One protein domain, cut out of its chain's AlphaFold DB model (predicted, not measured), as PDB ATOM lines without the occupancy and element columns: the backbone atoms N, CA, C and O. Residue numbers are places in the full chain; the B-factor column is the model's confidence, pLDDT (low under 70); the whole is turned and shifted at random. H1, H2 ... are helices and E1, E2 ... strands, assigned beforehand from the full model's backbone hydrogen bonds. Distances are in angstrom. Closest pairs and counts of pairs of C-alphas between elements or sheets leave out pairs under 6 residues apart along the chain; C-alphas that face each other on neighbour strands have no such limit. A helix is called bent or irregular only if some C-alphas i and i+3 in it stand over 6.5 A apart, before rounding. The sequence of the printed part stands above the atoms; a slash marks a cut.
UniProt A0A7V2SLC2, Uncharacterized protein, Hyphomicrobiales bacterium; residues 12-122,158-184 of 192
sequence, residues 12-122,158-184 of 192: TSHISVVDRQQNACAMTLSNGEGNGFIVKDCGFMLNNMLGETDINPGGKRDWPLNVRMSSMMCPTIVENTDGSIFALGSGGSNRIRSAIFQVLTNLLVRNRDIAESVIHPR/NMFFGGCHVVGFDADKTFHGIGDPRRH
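What this domain is: This is residues 12 to 122 and 158 to 184 of the 192 residues of an uncharacterized protein of Hyphomicrobiales bacterium (UniProt A0A7V2SLC2). A four-stranded sheet, E3 to E6, is the middle slab, with helices H1 and H2 over one face and the hairpin E1 and E2 over the other, while the long unnamed stretch of residues 31 to 75 loops away at one end. The 138 printed residues run E1 E2 E3 E4 H1 H2 E5 E6; the larger sheet has the order E3, E4, E5, E6 and is antiparallel. The class is mixed, with under half of the residues in named elements. The whole is only just compact, close to loose, with a radius of gyration of the C-alphas of 17.1 A and spans of 52 by 32 by 28 A.

How they stand to each other: Start with the hairpin E1, residues 12 to 18, and E2, residues 24 to 30, where N 15 and O 27 are 2.9 A apart. Next look at E3, residues 76 to 79, E4, 85 to 91, E5, 163 to 169, and E6, 175 to 178: N 78 and O 86, 2.8 A, N 87 and O 167, 2.9 A, and N 168 and O 176, 2.8 A, are within hydrogen-bond range. The two sheets form a sandwich, face to face at 8.9 A; the closest C-alphas of E2 and E4 are those of Ala 26 and Ala 87, 5.5 A. H1, residues 93 to 109, and H2, residues 114 to 119, are on the same face of the larger sheet, two layers, at heights of 8.2 A and 7.7 A. H1 runs along E4 at 17 degrees on the local plane, with Ser 90 and Ile 96 their closest C-alphas, 5.5 A; H2 lies only just over E6, with 3 C-alphas. H1, with residues 102 to 107 alone, touches H2 at a steep tilt of 42 degrees, opposite ways, in a helical hairpin; their closest C-alphas are those of Asn 106 and Ser 117, 5.0 A. In H2 every O i to N i+4 pair is within hydrogen-bond range, in H1 11 of 13.

Where its parts are: Find C-alpha 12 at (223.247, 226.963, 180.030); from there E1 runs 20.8 A, and E2 comes back over 20.4 A. E3 spans 10.1 A and E4 20.9 A. H1 begins at (229.265, 230.586, 179.412) and runs 24.9 A; it is only just irregular, C-alphas 94 and 97 being 6.9 A apart. H2 spans 8.8 A, E5 20.3 A and E6 10.7 A, ending at C-alpha 178, (213.142, 234.440, 167.539).

The domain as a whole: The C-alphas of Arg 61 and Asp 172 are the two farthest apart, 53.8 A. Residues 123 to 157 are not printed, and C-alphas 122 and 158 are 9.2 A apart across the cut. The link from E2 to E3, 45 residues, is long. Only residue 60 is under pLDDT 70.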
ATOM      1  N   THR A  12     224.165 225.883 179.666       92.00
ATOM      2  CA  THR A  12     223.247 226.963 180.030       92.00
ATOM      3  C   THR A  12     222.102 227.040 179.026       92.00
ATOM      4  O   THR A  12     222.356 227.031 177.819       92.00
ATOM      5  N   SER A  13     220.873 227.171 179.519       92.81
ATOM      6  CA  SER A  13     219.667 227.398 178.719       92.81
ATOM      7  C   SER A  13     218.982 228.699 179.137       92.81
ATOM      8  O   SER A  13     219.128 229.142 180.279       92.81
ATOM      9  N   HIS A  14     218.245 229.308 178.212       96.69
ATOM     10  CA  HIS A  14     217.466 230.512 178.465       96.69
ATOM     11  C   HIS A  14     216.046 230.360 177.918       96.69
ATOM     12  O   HIS A  14     215.854 229.808 176.837       96.69
ATOM     13  N   ILE A  15     215.069 230.857 178.673       97.25
ATOM     14  CA  ILE A  15     213.651 230.875 178.317       97.25
ATOM     15  C   ILE A  15     213.127 232.291 178.549       97.25
ATOM     16  O   ILE A  15     213.421 232.901 179.578       97.25
ATOM     17  N   SER A  16     212.332 232.787 177.605       97.94
ATOM     18  CA  SER A  16     211.693 234.099 177.671       97.94
ATOM     19  C   SER A  16     210.206 233.971 177.350       97.94
ATOM     20  O   SER A  16     209.835 233.196 176.469       97.94
ATOM     21  N   VAL A  17     209.362 234.724 178.051       98.00
ATOM     22  CA  VAL A  17     207.907 234.767 177.843       98.00
ATOM     23  C   VAL A  17     207.430 236.208 177.979       98.00
ATOM     24  O   VAL A  17     207.876 236.916 178.880       98.00
ATOM     25  N   VAL A  18     206.511 236.618 177.107       97.81
ATOM     26  CA  VAL A  18     205.723 237.853 177.225       97.81
ATOM     27  C   VAL A  18     204.249 237.530 176.994       97.81
ATOM     28  O   VAL A  18     203.942 236.587 176.263       97.81
ATOM     29  N   ASP A  19     203.333 238.287 177.599       96.38
ATOM     30  CA  ASP A  19     201.890 238.091 177.419       96.38
ATOM     31  C   ASP A  19     201.127 239.379 177.054       96.38
ATOM     32  O   ASP A  19     201.674 240.482 177.010       96.38
ATOM     33  N   ARG A  20     199.820 239.235 176.783       95.06
ATOM     34  CA  ARG A  20     198.942 240.346 176.365       95.06
ATOM     35  C   ARG A  20     198.726 241.394 177.460       95.06
ATOM     36  O   ARG A  20     198.277 242.500 177.159       95.06
ATOM     37  N   GLN A  21     199.006 241.045 178.713       94.69
ATOM     38  CA  GLN A  21     198.907 241.932 179.871       94.69
ATOM     39  C   GLN A  21     200.221 242.691 180.109       94.69
ATOM     40  O   GLN A  21     200.314 243.428 181.085       94.69
ATOM     41  N   GLN A  22     201.199 242.564 179.197       93.31
ATOM     42  CA  GLN A  22     202.551 243.117 179.316       93.31
ATOM     43  C   GLN A  22     203.346 242.522 180.487       93.31
ATOM     44  O   GLN A  22     204.302 243.136 180.956       93.31
ATOM     45  N   ASN A  23     203.006 241.313 180.947       96.25
ATOM     46  CA  ASN A  23     203.919 240.584 181.818       96.25
ATOM     47  C   ASN A  23     205.094 240.071 180.981       96.25
ATOM     48  O   ASN A  23     204.904 239.592 179.861       96.25
ATOM     49  N   ALA A  24     206.301 240.122 181.545       97.81
ATOM     50  CA  ALA A  24     207.504 239.563 180.945       97.81
ATOM     51  C   ALA A  24     208.271 238.705 181.951       97.81
ATOM     52  O   ALA A  24     208.395 239.043 183.129       97.81
ATOM     53  N   CYS A  25     208.825 237.596 181.473       98.25
ATOM     54  CA  CYS A  25     209.704 236.731 182.241       98.25
ATOM     55  C   CYS A  25     210.914 236.346 181.391       98.25
ATOM     56  O   CYS A  25     210.770 235.906 180.253       98.25
ATOM     57  N   ALA A  26     212.105 236.479 181.967       98.31
ATOM     58  CA  ALA A  26     213.357 236.022 181.385       98.31
ATOM     59  C   ALA A  26     214.069 235.142 182.417       98.31
ATOM     60  O   ALA A  26     214.309 235.565 183.549       98.31
ATOM     61  N   MET A  27     214.411 233.912 182.041       97.94
ATOM     62  CA  MET A  27     215.003 232.936 182.948       97.94
ATOM     63  C   MET A  27     216.201 232.257 182.294       97.94
ATOM     64  O   MET A  27     216.066 231.569 181.286       97.94
ATOM     65  N   THR A  28     217.375 232.413 182.903       96.69
ATOM     66  CA  THR A  28     218.598 231.703 182.507       96.69
ATOM     67  C   THR A  28     218.952 230.678 183.576       96.69
ATOM     68  O   THR A  28     219.033 231.012 184.756       96.69
ATOM     69  N   LEU A  29     219.178 229.436 183.159       93.50
ATOM     70  CA  LEU A  29     219.470 228.296 184.027       93.50
ATOM     71  C   LEU A  29     220.771 227.646 183.557       93.50
ATOM     72  O   LEU A  29     220.980 227.499 182.354       93.50
ATOM     73  N   SER A  30     221.633 227.217 184.477       91.69
ATOM     74  CA  SER A  30     222.889 226.554 184.120       91.69
ATOM     75  C   SER A  30     223.204 225.404 185.060       91.69
ATOM     76  O   SER A  30     223.105 225.552 186.278       91.69
ATOM     77  N   ASN A  31     223.646 224.286 184.486       90.81
ATOM     78  CA  ASN A  31     224.292 223.201 185.222       90.81
ATOM     79  C   ASN A  31     225.830 223.232 185.066       90.81
ATOM     80  O   ASN A  31     226.500 222.286 185.477       90.81
ATOM     81  N   GLY A  32     226.369 224.290 184.441       88.62
ATOM     82  CA  GLY A  32     227.718 224.298 183.864       88.62
ATOM     83  C   GLY A  32     227.863 223.196 182.809       88.62
ATOM     84  O   GLY A  32     226.866 222.753 182.229       88.62
ATOM     85  N   GLU A  33     229.072 222.695 182.591       86.56
ATOM     86  CA  GLU A  33     229.299 221.474 181.800       86.56
ATOM     87  C   GLU A  33     228.748 220.194 182.471       86.56
ATOM     88  O   GLU A  33     228.727 219.117 181.870       86.56
ATOM     89  N   GLY A  34     228.257 220.296 183.709       89.06
ATOM     90  CA  GLY A  34     227.792 219.179 184.521       89.06
ATOM     91  C   GLY A  34     228.950 218.348 185.075       89.06
ATOM     92  O   GLY A  34     230.015 218.217 184.475       89.06
ATOM     93  N   ASN A  35     228.770 217.763 186.261       89.12
ATOM     94  CA  ASN A  35     229.847 216.991 186.897       89.12
ATOM     95  C   ASN A  35     229.878 215.505 186.482       89.12
ATOM     96  O   ASN A  35     230.702 214.742 186.982       89.12
ATOM     97  N   GLY A  36     228.969 215.083 185.595       88.25
ATOM     98  CA  GLY A  36     228.839 213.698 185.135       88.25
ATOM     99  C   GLY A  36     228.185 212.739 186.139       88.25
ATOM    100  O   GLY A  36     227.939 211.586 185.790       88.25
ATOM    101  N   PHE A  37     227.864 213.190 187.353       89.81
ATOM    102  CA  PHE A  37     227.189 212.391 188.370       89.81
ATOM    103  C   PHE A  37     225.671 212.519 188.231       89.81
ATOM    104  O   PHE A  37     225.100 213.588 188.461       89.81
ATOM    105  N   ILE A  38     225.018 211.411 187.873       90.88
ATOM    106  CA  ILE A  38     223.557 211.293 187.874       90.88
ATOM    107  C   ILE A  38     223.109 210.805 189.246       90.88
ATOM    108  O   ILE A  38     223.550 209.752 189.711       90.88
ATOM    109  N   VAL A  39     222.215 211.558 189.885       90.00
ATOM    110  CA  VAL A  39     221.638 211.164 191.170       90.00
ATOM    111  C   VAL A  39     220.806 209.900 190.970       90.00
ATOM    112  O   VAL A  39     219.855 209.873 190.179       90.00
ATOM    113  N   LYS A  40     221.205 208.841 191.682       91.06
ATOM    114  CA  LYS A  40     220.576 207.524 191.612       91.06
ATOM    115  C   LYS A  40     219.078 207.644 191.898       91.06
ATOM    116  O   LYS A  40     218.687 208.343 192.824       91.06
ATOM    117  N   ASP A  41     218.270 206.975 191.080       92.50
ATOM    118  CA  ASP A  41     216.804 206.919 191.180       92.50
ATOM    119  C   ASP A  41     216.078 208.277 191.012       92.50
ATOM    120  O   ASP A  41     214.851 208.315 191.044       92.50
ATOM    121  N   CYS A  42     216.795 209.382 190.757       89.75
ATOM    122  CA  CYS A  42     216.206 210.711 190.533       89.75
ATOM    123  C   CYS A  42     216.349 211.230 189.093       89.75
ATOM    124  O   CYS A  42     215.596 212.108 188.683       89.75
ATOM    125  N   GLY A  43     217.316 210.721 188.324       86.25
ATOM    126  CA  GLY A  43     217.428 211.010 186.889       86.25
ATOM    127  C   GLY A  43     217.952 212.404 186.518       86.25
ATOM    128  O   GLY A  43     217.865 212.773 185.350       86.25
ATOM    129  N   PHE A  44     218.522 213.166 187.458       85.00
ATOM    130  CA  PHE A  44     219.141 214.469 187.178       85.00
ATOM    131  C   PHE A  44     220.650 214.475 187.449       85.00
ATOM    132  O   PHE A  44     221.154 213.749 188.309       85.00
ATOM    133  N   MET A  45     221.371 215.311 186.696       89.12
ATOM    134  CA  MET A  45     222.808 215.535 186.850       89.12
ATOM    135  C   MET A  45     223.070 216.691 187.816       89.12
ATOM    136  O   MET A  45     222.381 217.705 187.760       89.12
ATOM    137  N   LEU A  46     224.092 216.568 188.663       90.62
ATOM    138  CA  LEU A  46     224.552 217.679 189.498       90.62
ATOM    139  C   LEU A  46     225.427 218.662 188.699       90.62
ATOM    140  O   LEU A  46     226.118 218.285 187.746       90.62
ATOM    141  N   ASN A  47     225.410 219.932 189.101       91.81
ATOM    142  CA  ASN A  47     226.220 220.965 188.459       91.81
ATOM    143  C   ASN A  47     227.710 220.810 188.790       91.81
ATOM    144  O   ASN A  47     228.096 220.123 189.740       91.81
ATOM    145  N   ASN A  48     228.552 221.485 188.014       90.75
ATOM    146  CA  ASN A  48     229.994 221.580 188.234       90.75
ATOM    147  C   ASN A  48     230.466 223.027 188.461       90.75
ATOM    148  O   ASN A  48     231.641 223.292 188.232       90.75
ATOM    149  N   MET A  49     229.609 223.942 188.932       89.88
ATOM    150  CA  MET A  49     229.910 225.388 188.965       89.88
ATOM    151  C   MET A  49     231.206 225.728 189.719       89.88
ATOM    152  O   MET A  49     231.993 226.544 189.264       89.88
ATOM    153  N   LEU A  50     231.499 225.038 190.829       90.69
ATOM    154  CA  LEU A  50     232.757 225.226 191.572       90.69
ATOM    155  C   LEU A  50     234.016 224.808 190.789       90.69
ATOM    156  O   LEU A  50     235.129 225.120 191.205       90.69
ATOM    157  N   GLY A  51     233.863 224.047 189.707       88.44
ATOM    158  CA  GLY A  51     234.945 223.598 188.838       88.44
ATOM    159  C   GLY A  51     235.142 224.415 187.570       88.44
ATOM    160  O   GLY A  51     236.092 224.119 186.851       88.44
ATOM    161  N   GLU A  52     234.270 225.379 187.300       87.44
ATOM    162  CA  GLU A  52     234.345 226.256 186.134       87.44
ATOM    163  C   GLU A  52     235.368 227.366 186.412       87.44
ATOM    164  O   GLU A  52     235.226 228.143 187.357       87.44
ATOM    165  N   THR A  53     236.455 227.405 185.642       84.94
ATOM    166  CA  THR A  53     237.600 228.292 185.917       84.94
ATOM    167  C   THR A  53     237.311 229.762 185.632       84.94
ATOM    168  O   THR A  53     237.932 230.626 186.241       84.94
ATOM    169  N   ASP A  54     236.368 230.051 184.735       82.62
ATOM    170  CA  ASP A  54     235.931 231.406 184.374       82.62
ATOM    171  C   ASP A  54     235.193 232.114 185.523       82.62
ATOM    172  O   ASP A  54     235.272 233.334 185.657       82.62
ATOM    173  N   ILE A  55     234.506 231.352 186.375       86.44
ATOM    174  CA  ILE A  55     233.766 231.865 187.541       86.44
ATOM    175  C   ILE A  55     234.405 231.481 188.884       86.44
ATOM    176  O   ILE A  55     234.064 232.061 189.916       86.44
ATOM    177  N   ASN A  56     235.360 230.546 188.879       88.19
ATOM    178  CA  ASN A  56     236.160 230.164 190.038       88.19
ATOM    179  C   ASN A  56     237.658 230.008 189.696       88.19
ATOM    180  O   ASN A  56     238.195 228.893 189.734       88.19
ATOM    181  N   PRO A  57     238.372 231.110 189.405       82.31
ATOM    182  CA  PRO A  57     239.778 231.053 188.998       82.31
ATOM    183  C   PRO A  57     240.713 230.538 190.106       82.31
ATOM    184  O   PRO A  57     241.764 229.976 189.809       82.31
ATOM    185  N   GLY A  58     240.327 230.675 191.383       80.00
ATOM    186  CA  GLY A  58     241.063 230.126 192.533       80.00
ATOM    187  C   GLY A  58     240.913 228.609 192.709       80.00
ATOM    188  O   GLY A  58     241.633 227.995 193.491       80.00
ATOM    189  N   GLY A  59     240.007 227.978 191.959       77.25
ATOM    190  CA  GLY A  59     239.793 226.539 191.987       77.25
ATOM    191  C   GLY A  59     238.907 226.042 193.135       77.25
ATOM    192  O   GLY A  59     238.457 226.765 194.023       77.25
ATOM    193  N   LYS A  60     238.603 224.743 193.091       69.19
ATOM    194  CA  LYS A  60     237.513 224.105 193.858       69.19
ATOM    195  C   LYS A  60     237.663 224.138 195.384       69.19
ATOM    196  O   LYS A  60     236.679 223.898 196.074       69.19
ATOM    197  N   ARG A  61     238.882 224.303 195.907       71.81
ATOM    198  CA  ARG A  61     239.191 224.014 197.320       71.81
ATOM    199  C   ARG A  61     238.966 225.193 198.261       71.81
ATOM    200  O   ARG A  61     238.761 224.954 199.444       71.81
ATOM    201  N   ASP A  62     238.914 226.409 197.724       79.19
ATOM    202  CA  ASP A  62     238.969 227.630 198.533       79.19
ATOM    203  C   ASP A  62     237.673 228.455 198.476       79.19
ATOM    204  O   ASP A  62     237.605 229.550 199.035       79.19
ATOM    205  N   TRP A  63     236.616 227.945 197.825       88.69
ATOM    206  CA  TRP A  63     235.344 228.666 197.767       88.69
ATOM    207  C   TRP A  63     234.627 228.643 199.130       88.69
ATOM    208  O   TRP A  63     234.411 227.560 199.686       88.69
ATOM    209  N   PRO A  64     234.213 229.802 199.676       89.69
ATOM    210  CA  PRO A  64     233.580 229.861 200.987       89.69
ATOM    211  C   PRO A  64     232.220 229.152 201.018       89.69
ATOM    212  O   PRO A  64     231.413 229.225 200.086       89.69
ATOM    213  N   LEU A  65     231.944 228.475 202.135       91.00
ATOM    214  CA  LEU A  65     230.674 227.783 202.355       91.00
ATOM    215  C   LEU A  65     229.505 228.773 202.382       91.00
ATOM    216  O   LEU A  65     229.618 229.866 202.929       91.00
ATOM    217  N   ASN A  66     228.358 228.355 201.840       90.62
ATOM    218  CA  ASN A  66     227.113 229.136 201.797       90.62
ATOM    219  C   ASN A  66     227.217 230.491 201.071       90.62
ATOM    220  O   ASN A  66     226.343 231.343 201.230       90.62
ATOM    221  N   VAL A  67     228.241 230.686 200.237       90.69
ATOM    222  CA  VAL A  67     228.399 231.889 199.416       90.69
ATOM    223  C   VAL A  67     228.043 231.577 197.969       90.69
ATOM    224  O   VAL A  67     228.575 230.642 197.365       90.69
ATOM    225  N   ARG A  68     227.132 232.374 197.401       90.19
ATOM    226  CA  ARG A  68     226.749 232.274 195.987       90.19
ATOM    227  C   ARG A  68     227.889 232.749 195.090       90.19
ATOM    228  O   ARG A  68     228.581 233.706 195.413       90.19
ATOM    229  N   MET A  69     228.029 232.094 193.945       88.38
ATOM    230  CA  MET A  69     229.007 232.435 192.921       88.38
ATOM    231  C   MET A  69     228.438 233.444 191.927       88.38
ATOM    232  O   MET A  69     227.273 233.345 191.532       88.38
ATOM    233  N   SER A  70     229.275 234.391 191.510       88.50
ATOM    234  CA  SER A  70     228.965 235.275 190.389       88.50
ATOM    235  C   SER A  70     228.919 234.471 189.093       88.50
ATOM    236  O   SER A  70     229.750 233.601 188.857       88.50
ATOM    237  N   SER A  71     227.945 234.770 188.242       89.44
ATOM    238  CA  SER A  71     227.753 234.100 186.960       89.44
ATOM    239  C   SER A  71     227.697 235.125 185.836       89.44
ATOM    240  O   SER A  71     227.389 236.293 186.058       89.44
ATOM    241  N   MET A  72     227.939 234.657 184.618       91.38
ATOM    242  CA  MET A  72     227.748 235.421 183.384       91.38
ATOM    243  C   MET A  72     226.287 235.410 182.907       91.38
ATOM    244  O   MET A  72     225.957 236.061 181.918       91.38
ATOM    245  N   MET A  73     225.400 234.672 183.588       94.94
ATOM    246  CA  MET A  73     223.966 234.663 183.294       94.94
ATOM    247  C   MET A  73     223.365 236.057 183.498       94.94
ATOM    248  O   MET A  73     223.431 236.604 184.594       94.94
ATOM    249  N   CYS A  74     222.730 236.591 182.455       95.81
ATOM    250  CA  CYS A  74     222.109 237.915 182.474       95.81
ATOM    251  C   CYS A  74     220.722 237.873 181.799       95.81
ATOM    252  O   CYS A  74     220.560 238.387 180.694       95.81
ATOM    253  N   PRO A  75     219.718 237.182 182.375       97.81
ATOM    254  CA  PRO A  75     218.350 237.300 181.868       97.81
ATOM    255  C   PRO A  75     217.931 238.777 181.898       97.81
ATOM    256  O   PRO A  75     218.133 239.450 182.906       97.81
ATOM    257  N   THR A  76     217.404 239.287 180.787       98.44
ATOM    258  CA  THR A  76     217.178 240.721 180.580       98.44
ATOM    259  C   THR A  76     215.741 240.974 180.141       98.44
ATOM    260  O   THR A  76     215.200 240.244 179.311       98.44
ATOM    261  N   ILE A  77     215.140 242.030 180.688       98.44
ATOM    262  CA  ILE A  77     213.869 242.596 180.233       98.44
ATOM    263  C   ILE A  77     214.145 244.039 179.809       98.44
ATOM    264  O   ILE A  77     214.892 244.750 180.482       98.44
ATOM    265  N   VAL A  78     213.575 244.445 178.679       97.50
ATOM    266  CA  VAL A  78     213.615 245.816 178.168       97.50
ATOM    267  C   VAL A  78     212.194 246.347 178.143       97.50
ATOM    268  O   VAL A  78     211.332 245.745 177.509       97.50
ATOM    269  N   GLU A  79     211.978 247.482 178.797       96.25
ATOM    270  CA  GLU A  79     210.721 248.225 178.781       96.25
ATOM    271  C   GLU A  79     210.958 249.558 178.073       96.25
ATOM    272  O   GLU A  79     211.788 250.363 178.508       96.25
ATOM    273  N   ASN A  80     210.252 249.790 176.969       93.06
ATOM    274  CA  ASN A  80     210.344 251.035 176.221       93.06
ATOM    275  C   ASN A  80     209.240 252.013 176.626       93.06
ATOM    276  O   ASN A  80     208.156 251.643 177.075       93.06
ATOM    277  N   THR A  81     209.494 253.300 176.396       93.75
ATOM    278  CA  THR A  81     208.543 254.376 176.716       93.75
ATOM    279  C   THR A  81     207.268 254.352 175.873       93.75
ATOM    280  O   THR A  81     206.283 254.973 176.259       93.75
ATOM    281  N   ASP A  82     207.278 253.677 174.722       93.44
ATOM    282  CA  ASP A  82     206.099 253.489 173.865       93.44
ATOM    283  C   ASP A  82     205.194 252.328 174.319       93.44
ATOM    284  O   ASP A  82     204.125 252.120 173.745       93.44
ATOM    285  N   GLY A  83     205.598 251.598 175.365       92.88
ATOM    286  CA  GLY A  83     204.885 250.440 175.894       92.88
ATOM    287  C   GLY A  83     205.247 249.111 175.228       92.88
ATOM    288  O   GLY A  83     204.614 248.106 175.544       92.88
ATOM    289  N   SER A  84     206.234 249.076 174.325       94.81
ATOM    290  CA  SER A  84     206.814 247.809 173.865       94.81
ATOM    291  C   SER A  84     207.692 247.180 174.953       94.81
ATOM    292  O   SER A  84     208.395 247.873 175.697       94.81
ATOM    293  N   ILE A  85     207.645 245.851 175.054       97.31
ATOM    294  CA  ILE A  85     208.419 245.073 176.026       97.31
ATOM    295  C   ILE A  85     209.130 243.912 175.339       97.31
ATOM    296  O   ILE A  85     208.537 243.205 174.525       97.31
ATOM    297  N   PHE A  86     210.394 243.687 175.696       97.69
ATOM    298  CA  PHE A  86     211.190 242.558 175.219       97.69
ATOM    299  C   PHE A  86     211.734 241.756 176.394       97.69
ATOM    300  O   PHE A  86     212.236 242.321 177.364       97.69
ATOM    301  N   ALA A  87     211.702 240.433 176.281       98.56
ATOM    302  CA  ALA A  87     212.380 239.521 177.192       98.56
ATOM    303  C   ALA A  87     213.415 238.719 176.407       98.56
ATOM    304  O   ALA A  87     213.118 238.178 175.338       98.56
ATOM    305  N   LEU A  88     214.641 238.664 176.926       98.62
ATOM    306  CA  LEU A  88     215.745 238.015 176.242       98.62
ATOM    307  C   LEU A  88     216.830 237.494 177.178       98.62
ATOM    308  O   LEU A  88     216.973 237.889 178.338       98.62
ATOM    309  N   GLY A  89     217.674 236.645 176.614       98.31
ATOM    310  CA  GLY A  89     218.880 236.166 177.258       98.31
ATOM    311  C   GLY A  89     219.511 235.038 176.466       98.31
ATOM    312  O   GLY A  89     218.991 234.588 175.446       98.31
ATOM    313  N   SER A  90     220.680 234.599 176.920       97.56
ATOM    314  CA  SER A  90     221.521 233.685 176.158       97.56
ATOM    315  C   SER A  90     222.130 232.606 177.039       97.56
ATOM    316  O   SER A  90     222.502 232.856 178.187       97.56
ATOM    317  N   GLY A  91     222.267 231.407 176.476       94.50
ATOM    318  CA  GLY A  91     223.212 230.403 176.958       94.50
ATOM    319  C   GLY A  91     224.546 230.528 176.220       94.50
ATOM    320  O   GLY A  91     224.563 230.725 175.006       94.50
ATOM    321  N   GLY A  92     225.676 230.385 176.919       90.62
ATOM    322  CA  GLY A  92     226.987 230.533 176.270       90.62
ATOM    323  C   GLY A  92     228.195 230.775 177.175       90.62
ATOM    324  O   GLY A  92     229.159 231.356 176.686       90.62
ATOM    325  N   SER A  93     228.158 230.369 178.454       90.88
ATOM    326  CA  SER A  93     229.265 230.586 179.412       90.88
ATOM    327  C   SER A  93     229.719 232.065 179.409       90.88
ATOM    328  O   SER A  93     228.876 232.965 179.438       90.88
ATOM    329  N   ASN A  94     231.015 232.347 179.329       90.81
ATOM    330  CA  ASN A  94     231.601 233.683 179.308       90.81
ATOM    331  C   ASN A  94     231.137 234.577 178.140       90.81
ATOM    332  O   ASN A  94     231.183 235.803 178.245       90.81
ATOM    333  N   ARG A  95     230.581 233.998 177.065       94.88
ATOM    334  CA  ARG A  95     230.085 234.739 175.891       94.88
ATOM    335  C   ARG A  95     228.684 235.318 176.072       94.88
ATOM    336  O   ARG A  95     228.267 236.122 175.238       94.88
ATOM    337  N   ILE A  96     227.958 234.963 177.142       96.00
ATOM    338  CA  ILE A  96     226.577 235.433 177.381       96.00
ATOM    339  C   ILE A  96     226.501 236.965 177.332       96.00
ATOM    340  O   ILE A  96     225.664 237.516 176.617       96.00
ATOM    341  N   ARG A  97     227.426 237.649 178.016       94.19
ATOM    342  CA  ARG A  97     227.497 239.119 178.050       94.19
ATOM    343  C   ARG A  97     227.690 239.732 176.662       94.19
ATOM    344  O   ARG A  97     226.990 240.676 176.307       94.19
ATOM    345  N   SER A  98     228.582 239.165 175.845       97.06
ATOM    346  CA  SER A  98     228.845 239.651 174.487       97.06
ATOM    347  C   SER A  98     227.655 239.418 173.562       97.06
ATOM    348  O   SER A  98     227.340 240.294 172.758       97.06
ATOM    349  N   ALA A  99     226.982 238.268 173.676       98.00
ATOM    350  CA  ALA A  99     225.801 237.957 172.878       98.00
ATOM    351  C   ALA A  99     224.650 238.927 173.187       98.00
ATOM    352  O   ALA A  99     224.111 239.543 172.271       98.00
ATOM    353  N   ILE A 100     224.323 239.110 174.469       98.25
ATOM    354  CA  ILE A 100     223.231 239.997 174.898       98.25
ATOM    355  C   ILE A 100     223.535 241.447 174.526       98.25
ATOM    356  O   ILE A 100     222.688 242.111 173.935       98.25
ATOM    357  N   PHE A 101     224.756 241.924 174.786       98.12
ATOM    358  CA  PHE A 101     225.153 243.291 174.449       98.12
ATOM    359  C   PHE A 101     224.992 243.599 172.953       98.12
ATOM    360  O   PHE A 101     224.449 244.640 172.584       98.12
ATOM    361  N   GLN A 102     225.433 242.690 172.080       98.25
ATOM    362  CA  GLN A 102     225.332 242.886 170.631       98.25
ATOM    363  C   GLN A 102     223.887 242.826 170.135       98.25
ATOM    364  O   GLN A 102     223.514 243.643 169.295       98.25
ATOM    365  N   VAL A 103     223.068 241.916 170.674       98.44
ATOM    366  CA  VAL A 103     221.637 241.843 170.341       98.44
ATOM    367  C   VAL A 103     220.921 243.125 170.763       98.44
ATOM    368  O   VAL A 103     220.240 243.722 169.938       98.44
ATOM    369  N   LEU A 104     221.146 243.610 171.988       98.12
ATOM    370  CA  LEU A 104     220.572 244.875 172.460       98.12
ATOM    371  C   LEU A 104     221.055 246.073 171.639       98.12
ATOM    372  O   LEU A 104     220.269 246.959 171.331       98.12
ATOM    373  N   THR A 105     222.327 246.100 171.242       98.25
ATOM    374  CA  THR A 105     222.860 247.174 170.388       98.25
ATOM    375  C   THR A 105     222.176 247.178 169.020       98.25
ATOM    376  O   THR A 105     221.802 248.232 168.509       98.25
ATOM    377  N   ASN A 106     221.999 246.007 168.411       97.81
ATOM    378  CA  ASN A 106     221.310 245.899 167.132       97.81
ATOM    379  C   ASN A 106     219.832 246.301 167.243       97.81
ATOM    380  O   ASN A 106     219.366 247.083 166.416       97.81
ATOM    381  N   LEU A 107     219.150 245.838 168.290       96.06
ATOM    382  CA  LEU A 107     217.732 246.096 168.514       96.06
ATOM    383  C   LEU A 107     217.465 247.567 168.863       96.06
ATOM    384  O   LEU A 107     216.690 248.231 168.189       96.06
ATOM    385  N   LEU A 108     218.141 248.097 169.887       95.50
ATOM    386  CA  LEU A 108     217.800 249.384 170.505       95.50
ATOM    387  C   LEU A 108     218.570 250.576 169.930       95.50
ATOM    388  O   LEU A 108     218.080 251.698 169.958       95.50
ATOM    389  N   VAL A 109     219.800 250.363 169.450       96.88
ATOM    390  CA  VAL A 109     220.649 251.461 168.945       96.88
ATOM    391  C   VAL A 109     220.597 251.537 167.426       96.88
ATOM    392  O   VAL A 109     220.611 252.624 166.854       96.88
ATOM    393  N   ARG A 110     220.556 250.383 166.756       96.31
ATOM    394  CA  ARG A 110     220.521 250.310 165.289       96.31
ATOM    395  C   ARG A 110     219.115 250.133 164.723       96.31
ATOM    396  O   ARG A 110     218.995 250.132 163.502       96.31
ATOM    397  N   ASN A 111     218.095 250.018 165.578       93.88
ATOM    398  CA  ASN A 111     216.689 249.853 165.198       93.88
ATOM    399  C   ASN A 111     216.473 248.713 164.189       93.88
ATOM    400  O   ASN A 111     215.692 248.844 163.247       93.88
ATOM    401  N   ARG A 112     217.226 247.619 164.340       95.06
ATOM    402  CA  ARG A 112     217.065 246.426 163.508       95.06
ATOM    403  C   ARG A 112     215.882 245.615 164.006       95.06
ATOM    404  O   ARG A 112     215.595 245.615 165.203       95.06
ATOM    405  N   ASP A 113     215.246 244.870 163.110       94.88
ATOM    406  CA  ASP A 113     214.215 243.923 163.522       94.88
ATOM    407  C   ASP A 113     214.800 242.845 164.456       94.88
ATOM    408  O   ASP A 113     216.016 242.611 164.503       94.88
ATOM    409  N   ILE A 114     213.938 242.194 165.241       95.62
ATOM    410  CA  ILE A 114     214.381 241.223 166.250       95.62
ATOM    411  C   ILE A 114     215.144 240.042 165.634       95.62
ATOM    412  O   ILE A 114     216.101 239.546 166.235       95.62
ATOM    413  N   ALA A 115     214.757 239.603 164.433       96.31
ATOM    414  CA  ALA A 115     215.341 238.443 163.786       96.31
ATOM    415  C   ALA A 115     216.731 238.797 163.269       96.31
ATOM    416  O   ALA A 115     217.699 238.105 163.591       96.31
ATOM    417  N   GLU A 116     216.851 239.925 162.568       96.81
ATOM    418  CA  GLU A 116     218.121 240.480 162.121       96.81
ATOM    419  C   GLU A 116     219.062 240.739 163.304       96.81
ATOM    420  O   GLU A 116     220.236 240.369 163.251       96.81
ATOM    421  N   SER A 117     218.550 241.286 164.410       97.62
ATOM    422  CA  SER A 117     219.334 241.566 165.619       97.62
ATOM    423  C   SER A 117     219.977 240.318 166.222       97.62
ATOM    424  O   SER A 117     221.132 240.374 166.657       97.62
ATOM    425  N   VAL A 118     219.255 239.192 166.229       97.94
ATOM    426  CA  VAL A 118     219.733 237.912 166.773       97.94
ATOM    427  C   VAL A 118     220.675 237.191 165.814       97.94
ATOM    428  O   VAL A 118     221.705 236.667 166.257       97.94
ATOM    429  N   ILE A 119     220.369 237.159 164.514       96.94
ATOM    430  CA  ILE A 119     221.206 236.445 163.539       96.94
ATOM    431  C   ILE A 119     222.478 237.212 163.184       96.94
ATOM    432  O   ILE A 119     223.449 236.574 162.785       96.94
ATOM    433  N   HIS A 120     222.516 238.537 163.379       97.12
ATOM    434  CA  HIS A 120     223.672 239.369 163.045       97.12
ATOM    435  C   HIS A 120     224.996 238.734 163.527       97.12
ATOM    436  O   HIS A 120     225.059 238.271 164.673       97.12
ATOM    437  N   PRO A 121     226.059 238.717 162.691       96.75
ATOM    438  CA  PRO A 121     227.361 238.172 163.066       96.75
ATOM    439  C   PRO A 121     227.875 238.734 164.390       96.75
ATOM    440  O   PRO A 121     227.777 239.946 164.623       96.75
ATOM    441  N   ARG A 122     228.413 237.856 165.244       97.31
ATOM    442  CA  ARG A 122     228.896 238.208 166.587       97.31
ATOM    443  C   ARG A 122     230.412 238.169 166.703       97.31
ATOM    444  O   ARG A 122     231.091 237.402 166.026       97.31
ATOM    445  N   ASN A 158     227.979 230.142 164.699       94.69
ATOM    446  CA  ASN A 158     228.445 229.058 165.555       94.69
ATOM    447  C   ASN A 158     227.945 229.184 166.996       94.69
ATOM    448  O   ASN A 158     227.932 230.271 167.570       94.69
ATOM    449  N   MET A 159     227.616 228.044 167.617       93.19
ATOM    450  CA  MET A 159     227.206 227.962 169.026       93.19
ATOM    451  C   MET A 159     228.235 228.537 170.010       93.19
ATOM    452  O   MET A 159     227.886 228.867 171.148       93.19
ATOM    453  N   PHE A 160     229.497 228.674 169.582       94.44
ATOM    454  CA  PHE A 160     230.525 229.403 170.308       94.44
ATOM    455  C   PHE A 160     230.027 230.792 170.736       94.44
ATOM    456  O   PHE A 160     230.166 231.138 171.902       94.44
ATOM    457  N   PHE A 161     229.330 231.535 169.875       96.50
ATOM    458  CA  PHE A 161     228.865 232.904 170.146       96.50
ATOM    459  C   PHE A 161     227.562 232.989 170.960       96.50
ATOM    460  O   PHE A 161     226.851 234.001 170.932       96.50
ATOM    461  N   GLY A 162     227.235 231.918 171.685       94.44
ATOM    462  CA  GLY A 162     226.010 231.787 172.462       94.44
ATOM    463  C   GLY A 162     224.761 231.601 171.599       94.44
ATOM    464  O   GLY A 162     224.835 231.469 170.379       94.44
ATOM    465  N   GLY A 163     223.601 231.578 172.252       94.75
ATOM    466  CA  GLY A 163     222.295 231.531 171.596       94.75
ATOM    467  C   GLY A 163     221.318 232.452 172.307       94.75
ATOM    468  O   GLY A 163     220.806 232.070 173.354       94.75
ATOM    469  N   CYS A 164     221.125 233.664 171.782       97.88
ATOM    470  CA  CYS A 164     220.265 234.673 172.395       97.88
ATOM    471  C   CYS A 164     218.828 234.523 171.893       97.88
ATOM    472  O   CYS A 164     218.558 234.770 170.718       97.88
ATOM    473  N   HIS A 165     217.920 234.111 172.770       97.94
ATOM    474  CA  HIS A 165     216.495 234.016 172.461       97.94
ATOM    475  C   HIS A 165     215.824 235.337 172.835       97.94
ATOM    476  O   HIS A 165     216.166 235.919 173.865       97.94
ATOM    477  N   VAL A 166     214.912 235.814 171.988       98.38
ATOM    478  CA  VAL A 166     214.205 237.085 172.185       98.38
ATOM    479  C   VAL A 166     212.727 236.869 171.905       98.38
ATOM    480  O   VAL A 166     212.374 236.287 170.880       98.38
ATOM    481  N   VAL A 167     211.872 237.371 172.786       98.44
ATOM    482  CA  VAL A 167     210.437 237.554 172.537       98.44
ATOM    483  C   VAL A 167     210.063 238.998 172.846       98.44
ATOM    484  O   VAL A 167     210.673 239.626 173.713       98.44
ATOM    485  N   GLY A 168     209.087 239.531 172.125       97.38
ATOM    486  CA  GLY A 168     208.642 240.909 172.232       97.38
ATOM    487  C   GLY A 168     207.136 241.038 172.068       97.38
ATOM    488  O   GLY A 168     206.493 240.223 171.399       97.38
ATOM    489  N   PHE A 169     206.589 242.064 172.704       97.25
ATOM    490  CA  PHE A 169     205.218 242.512 172.526       97.25
ATOM    491  C   PHE A 169     205.245 244.008 172.233       97.25
ATOM    492  O   PHE A 169     205.610 244.808 173.098       97.25
ATOM    493  N   ASP A 170     204.911 244.360 170.996       94.69
ATOM    494  CA  ASP A 170     205.036 245.721 170.489       94.69
ATOM    495  C   ASP A 170     203.856 246.599 170.925       94.69
ATOM    496  O   ASP A 170     202.792 246.130 171.350       94.69
ATOM    497  N   ALA A 171     204.033 247.917 170.803       93.00
ATOM    498  CA  ALA A 171     203.017 248.899 171.176       93.00
ATOM    499  C   ALA A 171     201.693 248.711 170.400       93.00
ATOM    500  O   ALA A 171     200.613 248.990 170.933       93.00
ATOM    501  N   ASP A 172     201.764 248.179 169.176       94.62
ATOM    502  CA  ASP A 172     200.620 247.857 168.314       94.62
ATOM    503  C   ASP A 172     199.923 246.524 168.661       94.62
ATOM    504  O   ASP A 172     198.976 246.126 167.984       94.62
ATOM    505  N   LYS A 173     200.337 245.878 169.762       93.81
ATOM    506  CA  LYS A 173     199.821 244.597 170.270       93.81
ATOM    507  C   LYS A 173     200.196 243.384 169.420       93.81
ATOM    508  O   LYS A 173     199.538 242.343 169.523       93.81
ATOM    509  N   THR A 174     201.268 243.481 168.641       95.56
ATOM    510  CA  THR A 174     201.819 242.346 167.902       95.56
ATOM    511  C   THR A 174     202.865 241.600 168.733       95.56
ATOM    512  O   THR A 174     203.703 242.199 169.406       95.56
ATOM    513  N   PHE A 175     202.803 240.265 168.709       96.69
ATOM    514  CA  PHE A 175     203.841 239.411 169.286       96.69
ATOM    515  C   PHE A 175     204.906 239.086 168.247       96.69
ATOM    516  O   PHE A 175     204.590 238.673 167.129       96.69
ATOM    517  N   HIS A 176     206.164 239.162 168.663       94.81
ATOM    518  CA  HIS A 176     207.307 238.771 167.856       94.81
ATOM    519  C   HIS A 176     208.259 237.911 168.682       94.81
ATOM    520  O   HIS A 176     208.356 238.046 169.900       94.81
ATOM    521  N   GLY A 177     208.990 237.017 168.031       97.06
ATOM    522  CA  GLY A 177     210.045 236.272 168.695       97.06
ATOM    523  C   GLY A 177     211.035 235.679 167.713       97.06
ATOM    524  O   GLY A 177     210.795 235.617 166.510       97.06
ATOM    525  N   ILE A 178     212.176 235.264 168.244       98.12
ATOM    526  CA  ILE A 178     213.142 234.440 167.539       98.12
ATOM    527  C   ILE A 178     213.911 233.589 168.546       98.12
ATOM    528  O   ILE A 178     214.430 234.065 169.560       98.12
ATOM    529  N   GLY A 179     214.019 232.300 168.238       97.69
ATOM    530  CA  GLY A 179     215.001 231.437 168.869       97.69
ATOM    531  C   GLY A 179     216.304 231.458 168.075       97.69
ATOM    532  O   GLY A 179     216.281 231.279 166.862       97.69
ATOM    533  N   ASP A 180     217.446 231.666 168.737       97.50
ATOM    534  CA  ASP A 180     218.735 231.709 168.037       97.50
ATOM    535  C   ASP A 180     219.056 230.368 167.350       97.50
ATOM    536  O   ASP A 180     219.215 229.345 168.038       97.50
ATOM    537  N   PRO A 181     219.226 230.345 166.015       95.38
ATOM    538  CA  PRO A 181     219.525 229.117 165.290       95.38
ATOM    539  C   PRO A 181     220.886 228.519 165.671       95.38
ATOM    540  O   PRO A 181     221.064 227.310 165.533       95.38
ATOM    541  N   ARG A 182     221.821 229.305 166.239       94.25
ATOM    542  CA  ARG A 182     223.110 228.798 166.760       94.25
ATOM    543  C   ARG A 182     222.942 227.734 167.846       94.25
ATOM    544  O   ARG A 182     223.879 226.987 168.108       94.25
ATOM    545  N   ARG A 183     221.775 227.685 168.497       92.25
ATOM    546  CA  ARG A 183     221.420 226.699 169.527       92.25
ATOM    547  C   ARG A 183     220.141 225.930 169.210       92.25
ATOM    548  O   ARG A 183     219.552 225.355 170.117       92.25
ATOM    549  N   HIS A 184     219.714 225.922 167.946       92.38
ATOM    550  CA  HIS A 184     218.438 225.325 167.538       92.38
ATOM    551  C   HIS A 184     217.247 225.874 168.345       92.38
ATOM    552  O   HIS A 184     216.317 225.143 168.673       92.38
TER     553      HIS A 184